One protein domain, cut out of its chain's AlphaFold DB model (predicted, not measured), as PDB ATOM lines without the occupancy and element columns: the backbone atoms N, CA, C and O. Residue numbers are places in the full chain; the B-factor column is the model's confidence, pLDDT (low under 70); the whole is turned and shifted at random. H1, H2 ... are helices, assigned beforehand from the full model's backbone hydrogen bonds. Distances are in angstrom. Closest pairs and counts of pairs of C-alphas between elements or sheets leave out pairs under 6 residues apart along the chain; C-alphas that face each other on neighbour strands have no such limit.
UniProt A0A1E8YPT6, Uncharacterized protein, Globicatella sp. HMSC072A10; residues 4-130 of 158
ATOM      1  N   TRP A   4      37.857  51.259 -49.338       59.06
ATOM      2  CA  TRP A   4      37.899  49.862 -48.909       59.06
ATOM      3  C   TRP A   4      39.292  49.238 -49.080       59.06
ATOM      4  O   TRP A   4      39.712  48.465 -48.222       59.06
ATOM      5  N   GLN A   5      40.035  49.593 -50.134       61.28
ATOM      6  CA  GLN A   5      41.380  49.069 -50.404       61.28
ATOM      7  C   GLN A   5      42.371  49.575 -49.357       61.28
ATOM      8  O   GLN A   5      43.179  48.804 -48.839       61.28
ATOM      9  N   LEU A   6      42.256  50.854 -48.987       73.19
ATOM     10  CA  LEU A   6      43.066  51.461 -47.936       73.19
ATOM     11  C   LEU A   6      42.795  50.802 -46.578       73.19
ATOM     12  O   LEU A   6      43.727  50.488 -45.838       73.19
ATOM     13  N   ASN A   7      41.526  50.539 -46.262       70.94
ATOM     14  CA  ASN A   7      41.136  49.866 -45.024       70.94
ATOM     15  C   ASN A   7      41.604  48.405 -44.978       70.94
ATOM     16  O   ASN A   7      42.049  47.938 -43.927       70.94
ATOM     17  N   GLN A   8      41.572  47.693 -46.106       70.69
ATOM     18  CA  GLN A   8      42.168  46.361 -46.198       70.69
ATOM     19  C   GLN A   8      43.681  46.420 -45.976       70.69
ATOM     20  O   GLN A   8      44.199  45.655 -45.166       70.69
ATOM     21  N   LEU A   9      44.388  47.364 -46.601       74.94
ATOM     22  CA  LEU A   9      45.829  47.525 -46.403       74.94
ATOM     23  C   LEU A   9      46.177  47.829 -44.934       74.94
ATOM     24  O   LEU A   9      47.053  47.173 -44.373       74.94
ATOM     25  N   LYS A  10      45.432  48.728 -44.270       79.75
ATOM     26  CA  LYS A  10      45.541  48.976 -42.814       79.75
ATOM     27  C   LYS A  10      45.407  47.689 -42.015       79.75
ATOM     28  O   LYS A  10      46.207  47.421 -41.118       79.75
ATOM     29  N   TRP A  11      44.398  46.890 -42.347       81.44
ATOM     30  CA  TRP A  11      44.132  45.629 -41.673       81.44
ATOM     31  C   TRP A  11      45.288  44.633 -41.855       81.44
ATOM     32  O   TRP A  11      45.785  44.104 -40.859       81.44
ATOM     33  N   TYR A  12      45.786  44.445 -43.080       79.62
ATOM     34  CA  TYR A  12      46.926  43.565 -43.368       79.62
ATOM     35  C   TYR A  12      48.202  44.010 -42.646       79.62
ATOM     36  O   TYR A  12      48.855  43.197 -41.993       79.62
ATOM     37  N   LEU A  13      48.512  45.306 -42.662       83.12
ATOM     38  CA  LEU A  13      49.675  45.862 -41.963       83.12
ATOM     39  C   LEU A  13      49.551  45.785 -40.428       83.12
ATOM     40  O   LEU A  13      50.556  45.810 -39.716       83.12
ATOM     41  N   SER A  14      48.329  45.654 -39.897       85.38
ATOM     42  CA  SER A  14      48.062  45.456 -38.464       85.38
ATOM     43  C   SER A  14      48.139  43.992 -38.001       85.38
ATOM     44  O   SER A  14      48.082  43.721 -36.793       85.38
ATOM     45  N   LEU A  15      48.276  43.035 -38.929       81.69
ATOM     46  CA  LEU A  15      48.290  41.600 -38.630       81.69
ATOM     47  C   LEU A  15      49.340  41.187 -37.595       81.69
ATOM     48  O   LEU A  15      48.960  40.440 -36.692       81.69
ATOM     49  N   PRO A  16      50.603  41.662 -37.637       88.25
ATOM     50  CA  PRO A  16      51.605  41.248 -36.656       88.25
ATOM     51  C   PRO A  16      51.172  41.542 -35.213       88.25
ATOM     52  O   PRO A  16      51.205  40.660 -34.356       88.25
ATOM     53  N   LYS A  17      50.665  42.758 -34.964       89.38
ATOM     54  CA  LYS A  17      50.169  43.178 -33.644       89.38
ATOM     55  C   LYS A  17      48.912  42.404 -33.243       89.38
ATOM     56  O   LYS A  17      48.768  42.000 -32.092       89.38
ATOM     57  N   THR A  18      48.007  42.179 -34.192       87.31
ATOM     58  CA  THR A  18      46.775  41.413 -33.956       87.31
ATOM     59  C   THR A  18      47.085  39.965 -33.573       87.31
ATOM     60  O   THR A  18      46.502  39.447 -32.622       87.31
ATOM     61  N   ILE A  19      48.041  39.326 -34.252       89.25
ATOM     62  CA  ILE A  19      48.506  37.970 -33.934       89.25
ATOM     63  C   ILE A  19      49.085  37.929 -32.519       89.25
ATOM     64  O   ILE A  19      48.685  37.070 -31.737       89.25
ATOM     65  N   GLU A  20      49.950  38.878 -32.156       92.75
ATOM     66  CA  GLU A  20      50.548  38.943 -30.817       92.75
ATOM     67  C   GLU A  20      49.482  39.075 -29.712       92.75
ATOM     68  O   GLU A  20      49.522  38.370 -28.699       92.75
ATOM     69  N   LEU A  21      48.489  39.949 -29.910       92.31
ATOM     70  CA  LEU A  21      47.381  40.124 -28.968       92.31
ATOM     71  C   LEU A  21      46.537  38.853 -28.834       92.31
ATOM     72  O   LEU A  21      46.166  38.470 -27.723       92.31
ATOM     73  N   MET A  22      46.251  38.173 -29.945       89.19
ATOM     74  CA  MET A  22      45.499  36.920 -29.924       89.19
ATOM     75  C   MET A  22      46.284  35.784 -29.266       89.19
ATOM     76  O   MET A  22      45.694  34.997 -28.530       89.19
ATOM     77  N   GLU A  23      47.601  35.713 -29.460       92.56
ATOM     78  CA  GLU A  23      48.465  34.749 -28.771       92.56
ATOM     79  C   GLU A  23      48.507  35.001 -27.262       92.56
ATOM     80  O   GLU A  23      48.409  34.054 -26.478       92.56
ATOM     81  N   LYS A  24      48.582  36.269 -26.834       92.62
ATOM     82  CA  LYS A  24      48.451  36.640 -25.415       92.62
ATOM     83  C   LYS A  24      47.096  36.212 -24.860       92.62
ATOM     84  O   LYS A  24      47.059  35.582 -23.807       92.62
ATOM     85  N   LYS A  25      46.001  36.475 -25.585       90.31
ATOM     86  CA  LYS A  25      44.650  36.040 -25.197       90.31
ATOM     87  C   LYS A  25      44.563  34.518 -25.068       90.31
ATOM     88  O   LYS A  25      44.027  34.030 -24.081       90.31
ATOM     89  N   ALA A  26      45.128  33.776 -26.020       91.88
ATOM     90  CA  ALA A  26      45.117  32.315 -26.017       91.88
ATOM     91  C   ALA A  26      45.840  31.715 -24.798       91.88
ATOM     92  O   ALA A  26      45.422  30.676 -24.298       91.88
ATOM     93  N   LYS A  27      46.893  32.370 -24.286       92.31
ATOM     94  CA  LYS A  27      47.631  31.914 -23.092       92.31
ATOM     95  C   LYS A  27      46.857  32.074 -21.781       92.31
ATOM     96  O   LYS A  27      47.195  31.409 -20.810       92.31
ATOM     97  N   VAL A  28      45.859  32.958 -21.741       93.69
ATOM     98  CA  VAL A  28      45.123  33.311 -20.514       93.69
ATOM     99  C   VAL A  28      43.666  32.845 -20.527       93.69
ATOM    100  O   VAL A  28      42.890  33.268 -19.680       93.69
ATOM    101  N   VAL A  29      43.271  31.993 -21.479       90.25
ATOM    102  CA  VAL A  29      41.881  31.518 -21.606       90.25
ATOM    103  C   VAL A  29      41.425  30.832 -20.324       90.25
ATOM    104  O   VAL A  29      40.442  31.255 -19.725       90.25
ATOM    105  N   SER A  30      42.167  29.826 -19.858       88.31
ATOM    106  CA  SER A  30      41.813  29.065 -18.658       88.31
ATOM    107  C   SER A  30      41.812  29.924 -17.391       88.31
ATOM    108  O   SER A  30      40.864  29.868 -16.613       88.31
ATOM    109  N   SER A  31      42.829  30.770 -17.195       87.94
ATOM    110  CA  SER A  31      42.908  31.649 -16.024       87.94
ATOM    111  C   SER A  31      41.781  32.679 -16.000       87.94
ATOM    112  O   SER A  31      41.156  32.877 -14.960       87.94
ATOM    113  N   ARG A  32      41.470  33.290 -17.148       88.12
ATOM    114  CA  ARG A  32      40.321  34.187 -17.287       88.12
ATOM    115  C   ARG A  32      39.019  33.446 -17.013       88.12
ATOM    116  O   ARG A  32      38.181  33.970 -16.291       88.12
ATOM    117  N   TYR A  33      38.870  32.241 -17.555       86.56
ATOM    118  CA  TYR A  33      37.673  31.435 -17.380       86.56
ATOM    119  C   TYR A  33      37.401  31.133 -15.903       86.56
ATOM    120  O   TYR A  33      36.290  31.362 -15.434       86.56
ATOM    121  N   TYR A  34      38.417  30.696 -15.154       83.44
ATOM    122  CA  TYR A  34      38.290  30.424 -13.719       83.44
ATOM    123  C   TYR A  34      38.075  31.681 -12.869       83.44
ATOM    124  O   TYR A  34      37.466  31.595 -11.809       83.44
ATOM    125  N   ALA A  35      38.545  32.846 -13.319       80.94
ATOM    126  CA  ALA A  35      38.287  34.108 -12.633       80.94
ATOM    127  C   ALA A  35      36.836  34.591 -12.810       80.94
ATOM    128  O   ALA A  35      36.325  35.310 -11.955       80.94
ATOM    129  N   THR A  36      36.176  34.225 -13.914       80.06
ATOM    130  CA  THR A  36      34.814  34.686 -14.233       80.06
ATOM    131  C   THR A  36      33.726  33.659 -13.943       80.06
ATOM    132  O   THR A  36      32.561  34.036 -13.845       80.06
ATOM    133  N   HIS A  37      34.074  32.378 -13.815       77.19
ATOM    134  CA  HIS A  37      33.123  31.294 -13.583       77.19
ATOM    135  C   HIS A  37      33.367  30.629 -12.231       77.19
ATOM    136  O   HIS A  37      34.484  30.228 -11.908       77.19
ATOM    137  N   SER A  38      32.293  30.447 -11.459       70.38
ATOM    138  CA  SER A  38      32.346  29.640 -10.244       70.38
ATOM    139  C   SER A  38      32.251  28.161 -10.601       70.38
ATOM    140  O   SER A  38      31.205  27.688 -11.032       70.38
ATOM    141  N   LEU A  39      33.339  27.423 -10.381       69.00
ATOM    142  CA  LEU A  39      33.351  25.958 -10.470       69.00
ATOM    143  C   LEU A  39      32.771  25.278  -9.218       69.00
ATOM    144  O   LEU A  39      32.547  24.072  -9.222       69.00
ATOM    145  N   VAL A  40      32.597  26.039  -8.129       61.53
ATOM    146  CA  VAL A  40      32.286  25.527  -6.779       61.53
ATOM    147  C   VAL A  40      30.870  25.923  -6.331       61.53
ATOM    148  O   VAL A  40      30.452  25.619  -5.218       61.53
ATOM    149  N   GLY A  41      30.078  26.571  -7.187       54.34
ATOM    150  CA  GLY A  41      28.693  26.902  -6.858       54.34
ATOM    151  C   GLY A  41      27.829  25.648  -6.844       54.34
ATOM    152  O   GLY A  41      27.443  25.175  -7.901       54.34
ATOM    153  N   CYS A  42      27.521  25.095  -5.670       52.75
ATOM    154  CA  CYS A  42      26.404  24.169  -5.483       52.75
ATOM    155  C   CYS A  42      25.092  24.841  -5.922       52.75
ATOM    156  O   CYS A  42      24.960  26.060  -5.842       52.75
ATOM    157  N   SER A  43      24.145  24.044  -6.409       53.44
ATOM    158  CA  SER A  43      22.854  24.487  -6.935       53.44
ATOM    159  C   SER A  43      22.191  25.553  -6.057       53.44
ATOM    160  O   SER A  43      21.937  25.334  -4.872       53.44
ATOM    161  N   CYS A  44      21.844  26.696  -6.647       49.84
ATOM    162  CA  CYS A  44      20.943  27.640  -5.999       49.84
ATOM    163  C   CYS A  44      19.511  27.131  -6.179       49.84
ATOM    164  O   CYS A  44      19.005  27.041  -7.302       49.84
ATOM    165  N   ARG A  45      18.849  26.784  -5.070       49.75
ATOM    166  CA  ARG A  45      17.394  26.619  -5.048       49.75
ATOM    167  C   ARG A  45      16.790  28.006  -5.245       49.75
ATOM    168  O   ARG A  45      17.011  28.889  -4.419       49.75
ATOM    169  N   LEU A  46      16.054  28.205  -6.333       57.50
ATOM    170  CA  LEU A  46      15.198  29.378  -6.468       57.50
ATOM    171  C   LEU A  46      14.157  29.279  -5.348       57.50
ATOM    172  O   LEU A  46      13.421  28.300  -5.277       57.50
ATOM    173  N   LEU A  47      14.157  30.243  -4.422       53.44
ATOM    174  CA  LEU A  47      13.297  30.216  -3.230       53.44
ATOM    175  C   LEU A  47      11.803  30.056  -3.575       53.44
ATOM    176  O   LEU A  47      11.068  29.491  -2.770       53.44
ATOM    177  N   ASP A  48      11.412  30.430  -4.800       62.66
ATOM    178  CA  ASP A  48      10.030  30.433  -5.290       62.66
ATOM    179  C   ASP A  48       9.760  29.466  -6.465       62.66
ATOM    180  O   ASP A  48       8.693  29.532  -7.079       62.66
ATOM    181  N   SER A  49      10.681  28.556  -6.814       57.50
ATOM    182  CA  SER A  49      10.395  27.520  -7.819       57.50
ATOM    183  C   SER A  49      10.947  26.147  -7.437       57.50
ATOM    184  O   SER A  49      12.021  26.005  -6.859       57.50
ATOM    185  N   GLU A  50      10.220  25.088  -7.804       56.94
ATOM    186  CA  GLU A  50      10.699  23.699  -7.689       56.94
ATOM    187  C   GLU A  50      11.842  23.377  -8.673       56.94
ATOM    188  O   GLU A  50      12.326  22.246  -8.731       56.94
ATOM    189  N   SER A  51      12.291  24.359  -9.460       54.56
ATOM    190  CA  SER A  51      13.385  24.205 -10.410       54.56
ATOM    191  C   SER A  51      14.729  24.576  -9.786       54.56
ATOM    192  O   SER A  51      14.941  25.658  -9.244       54.56
ATOM    193  N   TYR A  52      15.679  23.654  -9.912       56.41
ATOM    194  CA  TYR A  52      17.081  23.902  -9.616       56.41
ATOM    195  C   TYR A  52      17.731  24.581 -10.825       56.41
ATOM    196  O   TYR A  52      17.505  24.157 -11.962       56.41
ATOM    197  N   GLN A  53      18.590  25.581 -10.609       56.69
ATOM    198  CA  GLN A  53      19.601  25.887 -11.621       56.69
ATOM    199  C   GLN A  53      20.531  24.671 -11.715       56.69
ATOM    200  O   GLN A  53      21.220  24.322 -10.755       56.69
ATOM    201  N   LEU A  54      20.488  23.978 -12.856       53.50
ATOM    202  CA  LEU A  54      21.436  22.917 -13.172       53.50
ATOM    203  C   LEU A  54      22.818  23.552 -13.290       53.50
ATOM    204  O   LEU A  54      23.065  24.347 -14.195       53.50
ATOM    205  N   ASN A  55      23.717  23.190 -12.382       59.88
ATOM    206  CA  ASN A  55      25.122  23.515 -12.553       59.88
ATOM    207  C   ASN A  55      25.647  22.809 -13.799       59.88
ATOM    208  O   ASN A  55      25.424  21.607 -13.984       59.88
ATOM    209  N   TYR A  56      26.374  23.543 -14.634       66.00
ATOM    210  CA  TYR A  56      27.155  22.924 -15.691       66.00
ATOM    211  C   TYR A  56      28.164  21.956 -15.065       66.00
ATOM    212  O   TYR A  56      28.763  22.224 -14.023       66.00
ATOM    213  N   SER A  57      28.310  20.777 -15.667       76.44
ATOM    214  CA  SER A  57      29.264  19.791 -15.167       76.44
ATOM    215  C   SER A  57      30.695  20.301 -15.349       76.44
ATOM    216  O   SER A  57      30.981  21.079 -16.259       76.44
ATOM    217  N   VAL A  58      31.634  19.799 -14.541       79.31
ATOM    218  CA  VAL A  58      33.074  20.081 -14.718       79.31
ATOM    219  C   VAL A  58      33.521  19.778 -16.153       79.31
ATOM    220  O   VAL A  58      34.301  20.525 -16.736       79.31
ATOM    221  N   ILE A  59      32.971  18.718 -16.753       82.50
ATOM    222  CA  ILE A  59      33.230  18.344 -18.148       82.50
ATOM    223  C   ILE A  59      32.809  19.468 -19.102       82.50
ATOM    224  O   ILE A  59      33.537  19.764 -20.044       82.50
ATOM    225  N   TRP A  60      31.668  20.111 -18.856       83.44
ATOM    226  CA  TRP A  60      31.176  21.215 -19.678       83.44
ATOM    227  C   TRP A  60      32.109  22.432 -19.608       83.44
ATOM    228  O   TRP A  60      32.529  22.932 -20.647       83.44
ATOM    229  N   HIS A  61      32.536  22.822 -18.402       84.06
ATOM    230  CA  HIS A  61      33.505  23.906 -18.204       84.06
ATOM    231  C   HIS A  61      34.843  23.636 -18.906       84.06
ATOM    232  O   HIS A  61      35.388  24.497 -19.596       84.06
ATOM    233  N   VAL A  62      35.365  22.413 -18.780       88.94
ATOM    234  CA  VAL A  62      36.603  22.005 -19.457       88.94
ATOM    235  C   VAL A  62      36.436  22.036 -20.978       88.94
ATOM    236  O   VAL A  62      37.334  22.494 -21.685       88.94
ATOM    237  N   MET A  63      35.290  21.586 -21.498       89.69
ATOM    238  CA  MET A  63      34.996  21.641 -22.932       89.69
ATOM    239  C   MET A  63      34.923  23.075 -23.455       89.69
ATOM    240  O   MET A  63      35.403  23.328 -24.559       89.69
ATOM    241  N   GLU A  64      34.379  24.009 -22.679       89.19
ATOM    242  CA  GLU A  64      34.316  25.421 -23.056       89.19
ATOM    243  C   GLU A  64      35.716  26.042 -23.155       89.19
ATOM    244  O   GLU A  64      36.054  26.627 -24.187       89.19
ATOM    245  N   ILE A  65      36.577  25.804 -22.156       91.19
ATOM    246  CA  ILE A  65      37.982  26.247 -22.169       91.19
ATOM    247  C   ILE A  65      38.715  25.680 -23.392       91.19
ATOM    248  O   ILE A  65      39.315  26.427 -24.169       91.19
ATOM    249  N   ILE A  66      38.646  24.361 -23.603       94.25
ATOM    250  CA  ILE A  66      39.314  23.697 -24.734       94.25
ATOM    251  C   ILE A  66      38.762  24.210 -26.070       94.25
ATOM    252  O   ILE A  66      39.519  24.382 -27.033       94.25
ATOM    253  N   GLY A  67      37.452  24.436 -26.148       94.50
ATOM    254  CA  GLY A  67      36.777  24.975 -27.322       94.50
ATOM    255  C   GLY A  67      37.294  26.364 -27.687       94.50
ATOM    256  O   GLY A  67      37.685  26.588 -28.839       94.50
ATOM    257  N   GLU A  68      37.371  27.273 -26.714       93.00
ATOM    258  CA  GLU A  68      37.895  28.623 -26.924       93.00
ATOM    259  C   GLU A  68      39.383  28.599 -27.304       93.00
ATOM    260  O   GLU A  68      39.775  29.229 -28.292       93.00
ATOM    261  N   GLU A  69      40.210  27.806 -26.616       93.75
ATOM    262  CA  GLU A  69      41.634  27.658 -26.946       93.75
ATOM    263  C   GLU A  69      41.849  27.152 -28.379       93.75
ATOM    264  O   GLU A  69      42.690  27.680 -29.117       93.75
ATOM    265  N   LYS A  70      41.092  26.131 -28.802       94.50
ATOM    266  CA  LYS A  70      41.167  25.601 -30.171       94.50
ATOM    267  C   LYS A  70      40.691  26.626 -31.192       94.50
ATOM    268  O   LYS A  70      41.351  26.794 -32.219       94.50
ATOM    269  N   SER A  71      39.591  27.325 -30.918       93.00
ATOM    270  CA  SER A  71      39.071  28.380 -31.792       93.00
ATOM    271  C   SER A  71      40.108  29.487 -32.002       93.00
ATOM    272  O   SER A  71      40.424  29.828 -33.145       93.00
ATOM    273  N   LEU A  72      40.728  29.977 -30.923       92.00
ATOM    274  CA  LEU A  72      41.784  30.988 -30.991       92.00
ATOM    275  C   LEU A  72      43.006  30.488 -31.767       92.00
ATOM    276  O   LEU A  72      43.496  31.200 -32.641       92.00
ATOM    277  N   LYS A  73      43.460  29.248 -31.535       93.50
ATOM    278  CA  LYS A  73      44.565  28.640 -32.303       93.50
ATOM    279  C   LYS A  73      44.266  28.582 -33.801       93.50
ATOM    280  O   LYS A  73      45.124  28.929 -34.612       93.50
ATOM    281  N   ILE A  74      43.053  28.181 -34.187       91.94
ATOM    282  CA  ILE A  74      42.630  28.148 -35.594       91.94
ATOM    283  C   ILE A  74      42.661  29.556 -36.196       91.94
ATOM    284  O   ILE A  74      43.162  29.735 -37.308       91.94
ATOM    285  N   GLN A  75      42.155  30.560 -35.477       86.44
ATOM    286  CA  GLN A  75      42.151  31.946 -35.947       86.44
ATOM    287  C   GLN A  75      43.573  32.503 -36.098       86.44
ATOM    288  O   GLN A  75      43.898  33.034 -37.158       86.44
ATOM    289  N   ILE A  76      44.448  32.295 -35.110       90.50
ATOM    290  CA  ILE A  76      45.865  32.689 -35.168       90.50
ATOM    291  C   ILE A  76      46.549  32.058 -36.385       90.50
ATOM    292  O   ILE A  76      47.218  32.755 -37.144       90.50
ATOM    293  N   ASN A  77      46.334  30.763 -36.631       90.31
ATOM    294  CA  ASN A  77      46.913  30.077 -37.787       90.31
ATOM    295  C   ASN A  77      46.434  30.668 -39.121       90.31
ATOM    296  O   ASN A  77      47.230  30.806 -40.049       90.31
ATOM    297  N   LYS A  78      45.155  31.056 -39.229       85.94
ATOM    298  CA  LYS A  78      44.637  31.751 -40.420       85.94
ATOM    299  C   LYS A  78      45.316  33.108 -40.621       85.94
ATOM    300  O   LYS A  78      45.693  33.424 -41.746       85.94
ATOM    301  N   LEU A  79      45.496  33.890 -39.555       84.38
ATOM    302  CA  LEU A  79      46.164  35.194 -39.625       84.38
ATOM    303  C   LEU A  79      47.648  35.057 -39.983       84.38
ATOM    304  O   LEU A  79      48.126  35.797 -40.836       84.38
ATOM    305  N   LYS A  80      48.354  34.068 -39.420       86.06
ATOM    306  CA  LYS A  80      49.751  33.768 -39.773       86.06
ATOM    307  C   LYS A  80      49.913  33.407 -41.244       86.06
ATOM    308  O   LYS A  80      50.821  33.908 -41.888       86.06
ATOM    309  N   ARG A  81      49.008  32.598 -41.806       84.62
ATOM    310  CA  ARG A  81      49.018  32.291 -43.249       84.62
ATOM    311  C   ARG A  81      48.862  33.546 -44.107       84.62
ATOM    312  O   ARG A  81      49.568  33.686 -45.094       84.62
ATOM    313  N   ARG A  82      47.965  34.459 -43.718       82.44
ATOM    314  CA  ARG A  82      47.778  35.743 -44.416       82.44
ATOM    315  C   ARG A  82      49.010  36.640 -44.313       82.44
ATOM    316  O   ARG A  82      49.373  37.260 -45.300       82.44
ATOM    317  N   LEU A  83      49.647  36.684 -43.143       82.19
ATOM    318  CA  LEU A  83      50.887  37.432 -42.951       82.19
ATOM    319  C   LEU A  83      52.033  36.845 -43.787       82.19
ATOM    320  O   LEU A  83      52.765  37.598 -44.410       82.19
ATOM    321  N   ASN A  84      52.154  35.517 -43.849       83.00
ATOM    322  CA  ASN A  84      53.171  34.863 -44.672       83.00
ATOM    323  C   ASN A  84      52.984  35.184 -46.158       83.00
ATOM    324  O   ASN A  84      53.951  35.557 -46.802       83.00
ATOM    325  N   ALA A  85      51.748  35.118 -46.664       80.19
ATOM    326  CA  ALA A  85      51.445  35.490 -48.046       80.19
ATOM    327  C   ALA A  85      51.772  36.966 -48.342       80.19
ATOM    328  O   ALA A  85      52.247  37.286 -49.422       80.19
ATOM    329  N   LEU A  86      51.567  37.870 -47.376       75.19
ATOM    330  CA  LEU A  86      51.975  39.273 -47.518       75.19
ATOM    331  C   LEU A  86      53.503  39.410 -47.620       75.19
ATOM    332  O   LEU A  86      54.002  40.187 -48.428       75.19
ATOM    333  N   SER A  87      54.239  38.644 -46.815       76.12
ATOM    334  CA  SER A  87      55.704  38.667 -46.778       76.12
ATOM    335  C   SER A  87      56.381  37.966 -47.960       76.12
ATOM    336  O   SER A  87      57.598  38.067 -48.091       76.12
ATOM    337  N   GLU A  88      55.633  37.247 -48.801       78.06
ATOM    338  CA  GLU A  88      56.151  36.687 -50.057       78.06
ATOM    339  C   GLU A  88      56.401  37.785 -51.103       78.06
ATOM    340  O   GLU A  88      57.365  37.692 -51.859       78.06
ATOM    341  N   GLU A  89      55.569  38.832 -51.122       71.12
ATOM    342  CA  GLU A  89      55.644  39.918 -52.111       71.12
ATOM    343  C   GLU A  89      56.202  41.229 -51.545       71.12
ATOM    344  O   GLU A  89      56.873  41.967 -52.264       71.12
ATOM    345  N   LEU A  90      55.934  41.533 -50.272       76.88
ATOM    346  CA  LEU A  90      56.380  42.761 -49.611       76.88
ATOM    347  C   LEU A  90      57.430  42.439 -48.558       76.88
ATOM    348  O   LEU A  90      57.154  41.739 -47.578       76.88
ATOM    349  N   THR A  91      58.613  43.027 -48.708       86.25
ATOM    350  CA  THR A  91      59.667  42.918 -47.698       86.25
ATOM    351  C   THR A  91      59.237  43.556 -46.378       86.25
ATOM    352  O   THR A  91      58.354  44.417 -46.317       86.25
ATOM    353  N   ILE A  92      59.873  43.142 -45.282       82.06
ATOM    354  CA  ILE A  92      59.570  43.671 -43.946       82.06
ATOM    355  C   ILE A  92      59.847  45.184 -43.901       82.06
ATOM    356  O   ILE A  92      59.104  45.939 -43.271       82.06
ATOM    357  N   GLU A  93      60.880  45.646 -44.603       82.69
ATOM    358  CA  GLU A  93      61.245  47.054 -44.733       82.69
ATOM    359  C   GLU A  93      60.160  47.866 -45.450       82.69
ATOM    360  O   GLU A  93      59.799  48.948 -44.985       82.69
ATOM    361  N   GLU A  94      59.599  47.346 -46.541       78.12
ATOM    362  CA  GLU A  94      58.504  47.989 -47.280       78.12
ATOM    363  C   GLU A  94      57.214  48.015 -46.464       78.12
ATOM    364  O   GLU A  94      56.555  49.052 -46.396       78.12
ATOM    365  N   GLN A  95      56.887  46.925 -45.764       79.38
ATOM    366  CA  GLN A  95      55.750  46.892 -44.842       79.38
ATOM    367  C   GLN A  95      55.904  47.932 -43.727       79.38
ATOM    368  O   GLN A  95      54.931  48.584 -43.348       79.38
ATOM    369  N   ASN A  96      57.117  48.117 -43.201       81.69
ATOM    370  CA  ASN A  96      57.388  49.115 -42.171       81.69
ATOM    371  C   ASN A  96      57.308  50.545 -42.711       81.69
ATOM    372  O   ASN A  96      56.730  51.393 -42.036       81.69
ATOM    373  N   ARG A  97      57.808  50.815 -43.924       81.94
ATOM    374  CA  ARG A  97      57.630  52.118 -44.589       81.94
ATOM    375  C   ARG A  97      56.158  52.419 -44.823       81.94
ATOM    376  O   ARG A  97      55.685  53.454 -44.381       81.94
ATOM    377  N   LEU A  98      55.409  51.465 -45.379       79.19
ATOM    378  CA  LEU A  98      53.966  51.599 -45.565       79.19
ATOM    379  C   LEU A  98      53.242  51.814 -44.238       79.19
ATOM    380  O   LEU A  98      52.324  52.617 -44.176       79.19
ATOM    381  N   ARG A  99      53.642  51.145 -43.154       80.06
ATOM    382  CA  ARG A  99      53.075  51.417 -41.826       80.06
ATOM    383  C   ARG A  99      53.369  52.836 -41.372       80.06
ATOM    384  O   ARG A  99      52.468  53.481 -40.857       80.06
ATOM    385  N   ILE A 100      54.597  53.310 -41.539       78.88
ATOM    386  CA  ILE A 100      54.946  54.683 -41.185       78.88
ATOM    387  C   ILE A 100      54.097  55.639 -42.015       78.88
ATOM    388  O   ILE A 100      53.354  56.395 -41.422       78.88
ATOM    389  N   ASP A 101      54.075  55.532 -43.338       78.44
ATOM    390  CA  ASP A 101      53.356  56.471 -44.209       78.44
ATOM    391  C   ASP A 101      51.834  56.454 -43.989       78.44
ATOM    392  O   ASP A 101      51.158  57.475 -44.071       78.44
ATOM    393  N   LEU A 102      51.277  55.284 -43.683       70.50
ATOM    394  CA  LEU A 102      49.834  55.060 -43.623       70.50
ATOM    395  C   LEU A 102      49.253  55.212 -42.207       70.50
ATOM    396  O   LEU A 102      48.045  55.420 -42.057       70.50
ATOM    397  N   PHE A 103      50.102  55.111 -41.178       68.06
ATOM    398  CA  PHE A 103      49.785  55.436 -39.782       68.06
ATOM    399  C   PHE A 103      50.428  56.755 -39.303       68.06
ATOM    400  O   PHE A 103      50.186  57.140 -38.160       68.06
ATOM    401  N   ALA A 104      51.197  57.458 -40.147       66.81
ATOM    402  CA  ALA A 104      51.884  58.717 -39.821       66.81
ATOM    403  C   ALA A 104      50.928  59.820 -39.353       66.81
ATOM    404  O   ALA A 104      51.322  60.638 -38.527       66.81
ATOM    405  N   ASP A 105      49.662  59.794 -39.769       61.94
ATOM    406  CA  ASP A 105      48.668  60.793 -39.364       61.94
ATOM    407  C   ASP A 105      47.639  60.247 -38.365       61.94
ATOM    408  O   ASP A 105      46.428  60.287 -38.585       61.94
ATOM    409  N   LEU A 106      48.115  59.727 -37.230       59.97
ATOM    410  CA  LEU A 106      47.244  59.403 -36.091       59.97
ATOM    411  C   LEU A 106      47.760  59.932 -34.748       59.97
ATOM    412  O   LEU A 106      46.950  60.284 -33.893       59.97
ATOM    413  N   ASP A 107      49.073  60.086 -34.579       54.56
ATOM    414  CA  ASP A 107      49.667  60.602 -33.338       54.56
ATOM    415  C   ASP A 107      49.932  62.116 -33.381       54.56
ATOM    416  O   ASP A 107      49.785  62.785 -32.360       54.56
ATOM    417  N   LEU A 108      50.219  62.691 -34.557       58.88
ATOM    418  CA  LEU A 108      50.237  64.149 -34.743       58.88
ATOM    419  C   LEU A 108      48.832  64.743 -34.537       58.88
ATOM    420  O   LEU A 108      48.676  65.766 -33.879       58.88
ATOM    421  N   LEU A 109      47.813  64.039 -35.036       50.12
ATOM    422  CA  LEU A 109      46.397  64.356 -34.859       50.12
ATOM    423  C   LEU A 109      45.980  64.287 -33.382       50.12
ATOM    424  O   LEU A 109      45.370  65.218 -32.876       50.12
ATOM    425  N   LYS A 110      46.352  63.217 -32.668       57.66
ATOM    426  CA  LYS A 110      46.059  63.090 -31.232       57.66
ATOM    427  C   LYS A 110      46.772  64.140 -30.394       57.66
ATOM    428  O   LYS A 110      46.128  64.790 -29.590       57.66
ATOM    429  N   LYS A 111      48.062  64.374 -30.638       66.88
ATOM    430  CA  LYS A 111      48.832  65.416 -29.950       66.88
ATOM    431  C   LYS A 111      48.260  66.814 -30.202       66.88
ATOM    432  O   LYS A 111      48.227  67.620 -29.282       66.88
ATOM    433  N   ALA A 112      47.801  67.094 -31.424       58.34
ATOM    434  CA  ALA A 112      47.113  68.340 -31.751       58.34
ATOM    435  C   ALA A 112      45.755  68.449 -31.034       58.34
ATOM    436  O   ALA A 112      45.452  69.506 -30.489       58.34
ATOM    437  N   CYS A 113      44.972  67.367 -30.974       56.53
ATOM    438  CA  CYS A 113      43.715  67.328 -30.222       56.53
ATOM    439  C   CYS A 113      43.922  67.514 -28.711       56.53
ATOM    440  O   CYS A 113      43.211  68.309 -28.105       56.53
ATOM    441  N   ASP A 114      44.902  66.840 -28.110       70.56
ATOM    442  CA  ASP A 114      45.198  66.949 -26.677       70.56
ATOM    443  C   ASP A 114      45.662  68.374 -26.320       70.56
ATOM    444  O   ASP A 114      45.199  68.958 -25.342       70.56
ATOM    445  N   TRP A 115      46.492  68.994 -27.171       75.00
ATOM    446  CA  TRP A 115      46.889  70.399 -27.018       75.00
ATOM    447  C   TRP A 115      45.731  71.390 -27.190       75.00
ATOM    448  O   TRP A 115      45.697  72.408 -26.501       75.00
ATOM    449  N   MET A 116      44.778  71.128 -28.090       59.81
ATOM    450  CA  MET A 116      43.591  71.979 -28.243       59.81
ATOM    451  C   MET A 116      42.739  71.997 -26.970       59.81
ATOM    452  O   MET A 116      42.297  73.067 -26.555       59.81
ATOM    453  N   VAL A 117      42.560  70.840 -26.327       68.69
ATOM    454  CA  VAL A 117      41.817  70.729 -25.061       68.69
ATOM    455  C   VAL A 117      42.519  71.497 -23.938       68.69
ATOM    456  O   VAL A 117      41.865  72.216 -23.181       68.69
ATOM    457  N   GLU A 118      43.848  71.404 -23.840       70.00
ATOM    458  CA  GLU A 118      44.617  72.175 -22.853       70.00
ATOM    459  C   GLU A 118      44.503  73.690 -23.087       70.00
ATOM    460  O   GLU A 118      44.300  74.445 -22.137       70.00
ATOM    461  N   LEU A 119      44.572  74.156 -24.339       68.62
ATOM    462  CA  LEU A 119      44.456  75.582 -24.671       68.62
ATOM    463  C   LEU A 119      43.082  76.169 -24.316       68.62
ATOM    464  O   LEU A 119      43.020  77.270 -23.768       68.62
ATOM    465  N   GLU A 120      41.988  75.452 -24.578       63.62
ATOM    466  CA  GLU A 120      40.643  75.888 -24.173       63.62
ATOM    467  C   GLU A 120      40.519  76.012 -22.651       63.62
ATOM    468  O   GLU A 120      39.931  76.974 -22.150       63.62
ATOM    469  N   TYR A 121      41.131  75.094 -21.901       70.50
ATOM    470  CA  TYR A 121      41.187  75.181 -20.445       70.50
ATOM    471  C   TYR A 121      41.958  76.425 -19.972       70.50
ATOM    472  O   TYR A 121      41.484  77.140 -19.087       70.50
ATOM    473  N   TYR A 122      43.102  76.745 -20.585       72.88
ATOM    474  CA  TYR A 122      43.870  77.957 -20.264       72.88
ATOM    475  C   TYR A 122      43.107  79.254 -20.572       72.88
ATOM    476  O   TYR A 122      43.153  80.192 -19.779       72.88
ATOM    477  N   PHE A 123      42.391  79.334 -21.696       66.38
ATOM    478  CA  PHE A 123      41.637  80.546 -22.036       66.38
ATOM    479  C   PHE A 123      40.381  80.724 -21.183       66.38
ATOM    480  O   PHE A 123      40.087  81.846 -20.775       66.38
ATOM    481  N   ASN A 124      39.680  79.637 -20.852       66.56
ATOM    482  CA  ASN A 124      38.508  79.701 -19.980       66.56
ATOM    483  C   ASN A 124      38.892  80.009 -18.523       66.56
ATOM    484  O   ASN A 124      38.256  80.849 -17.893       66.56
ATOM    485  N   SER A 125      39.978  79.424 -18.008       62.44
ATOM    486  CA  SER A 125      40.486  79.741 -16.661       62.44
ATOM    487  C   SER A 125      41.036  81.169 -16.547       62.44
ATOM    488  O   SER A 125      40.809  81.834 -15.538       62.44
ATOM    489  N   ASN A 126      41.681  81.697 -17.592       55.44
ATOM    490  CA  ASN A 126      42.099  83.103 -17.622       55.44
ATOM    491  C   ASN A 126      40.923  84.081 -17.768       55.44
ATOM    492  O   ASN A 126      41.018  85.203 -17.279       55.44
ATOM    493  N   ALA A 127      39.814  83.685 -18.399       54.12
ATOM    494  CA  ALA A 127      38.604  84.506 -18.434       54.12
ATOM    495  C   ALA A 127      37.945  84.626 -17.046       54.12
ATOM    496  O   ALA A 127      37.359  85.661 -16.733       54.12
ATOM    497  N   GLU A 128      38.092  83.608 -16.194       52.16
ATOM    498  CA  GLU A 128      37.634  83.635 -14.799       52.16
ATOM    499  C   GLU A 128      38.631  84.350 -13.858       52.16
ATOM    500  O   GLU A 128      38.206  84.991 -12.897       52.16
ATOM    501  N   GLY A 129      39.938  84.324 -14.160       51.47
ATOM    502  CA  GLY A 129      41.008  84.981 -13.386       51.47
ATOM    503  C   GLY A 129      41.332  86.437 -13.768       51.47
ATOM    504  O   GLY A 129      41.994  87.140 -13.006       51.47
ATOM    505  N   ALA A 130      40.838  86.949 -14.899       50.00
ATOM    506  CA  ALA A 130      41.030  88.345 -15.323       50.00
ATOM    507  C   ALA A 130      40.199  89.377 -14.521       50.00
ATOM    508  O   ALA A 130      40.029  90.512 -14.962       50.00
TER     509      ALA A 130
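This is residues 4 to 130 of the 158 residues of an uncharacterized protein of Globicatella sp. HMSC072A10 (UniProt A0A1E8YPT6). Long H4, with H2 alongside and H3 packed on it, makes one arm of an open V; H5 and H6 make the other, and H1 packs near the corner. Residues 104 to 130 stick out free. The printed part has 127 residues, with six named helices, H1 to H6 in chain order, and no named strand; its class is all helix, with 98 residues in the helices, and it is extended: radius of gyration of the C-alphas 25.0 A, spans 68 by 61 by 25 A.

H1, residues 4 to 13, touches H5, residues 92 to 103, closest at C-alphas 13 and 99, 6.5 A. H2, residues 15 to 27, touches residues 69 to 83 alone of H4, residues 58 to 89, at a shallow tilt of 19 degrees, opposite ways; C-alphas 26 and 69 are closest, 5.9 A. H3, residues 29 to 36, touches H4 with a steep tilt of 45 degrees; C-alphas 30 and 65 are closest, 5.9 A. H6, residues 107 to 129, touches no helix. Within hydrogen-bond range is every O i to N i+4 pair, save in H4, 27 of 28.

H1 begins at C-alpha 4 (37.899, 49.862, -48.909); H6 ends at C-alpha 129 (41.008, 84.981, -13.386). H4 is 48.0 A long, H6 32.7 A.

The printed part has no cut. The link H3 to H4 is long. Among 43 residues under pLDDT 70 are 39 to 56.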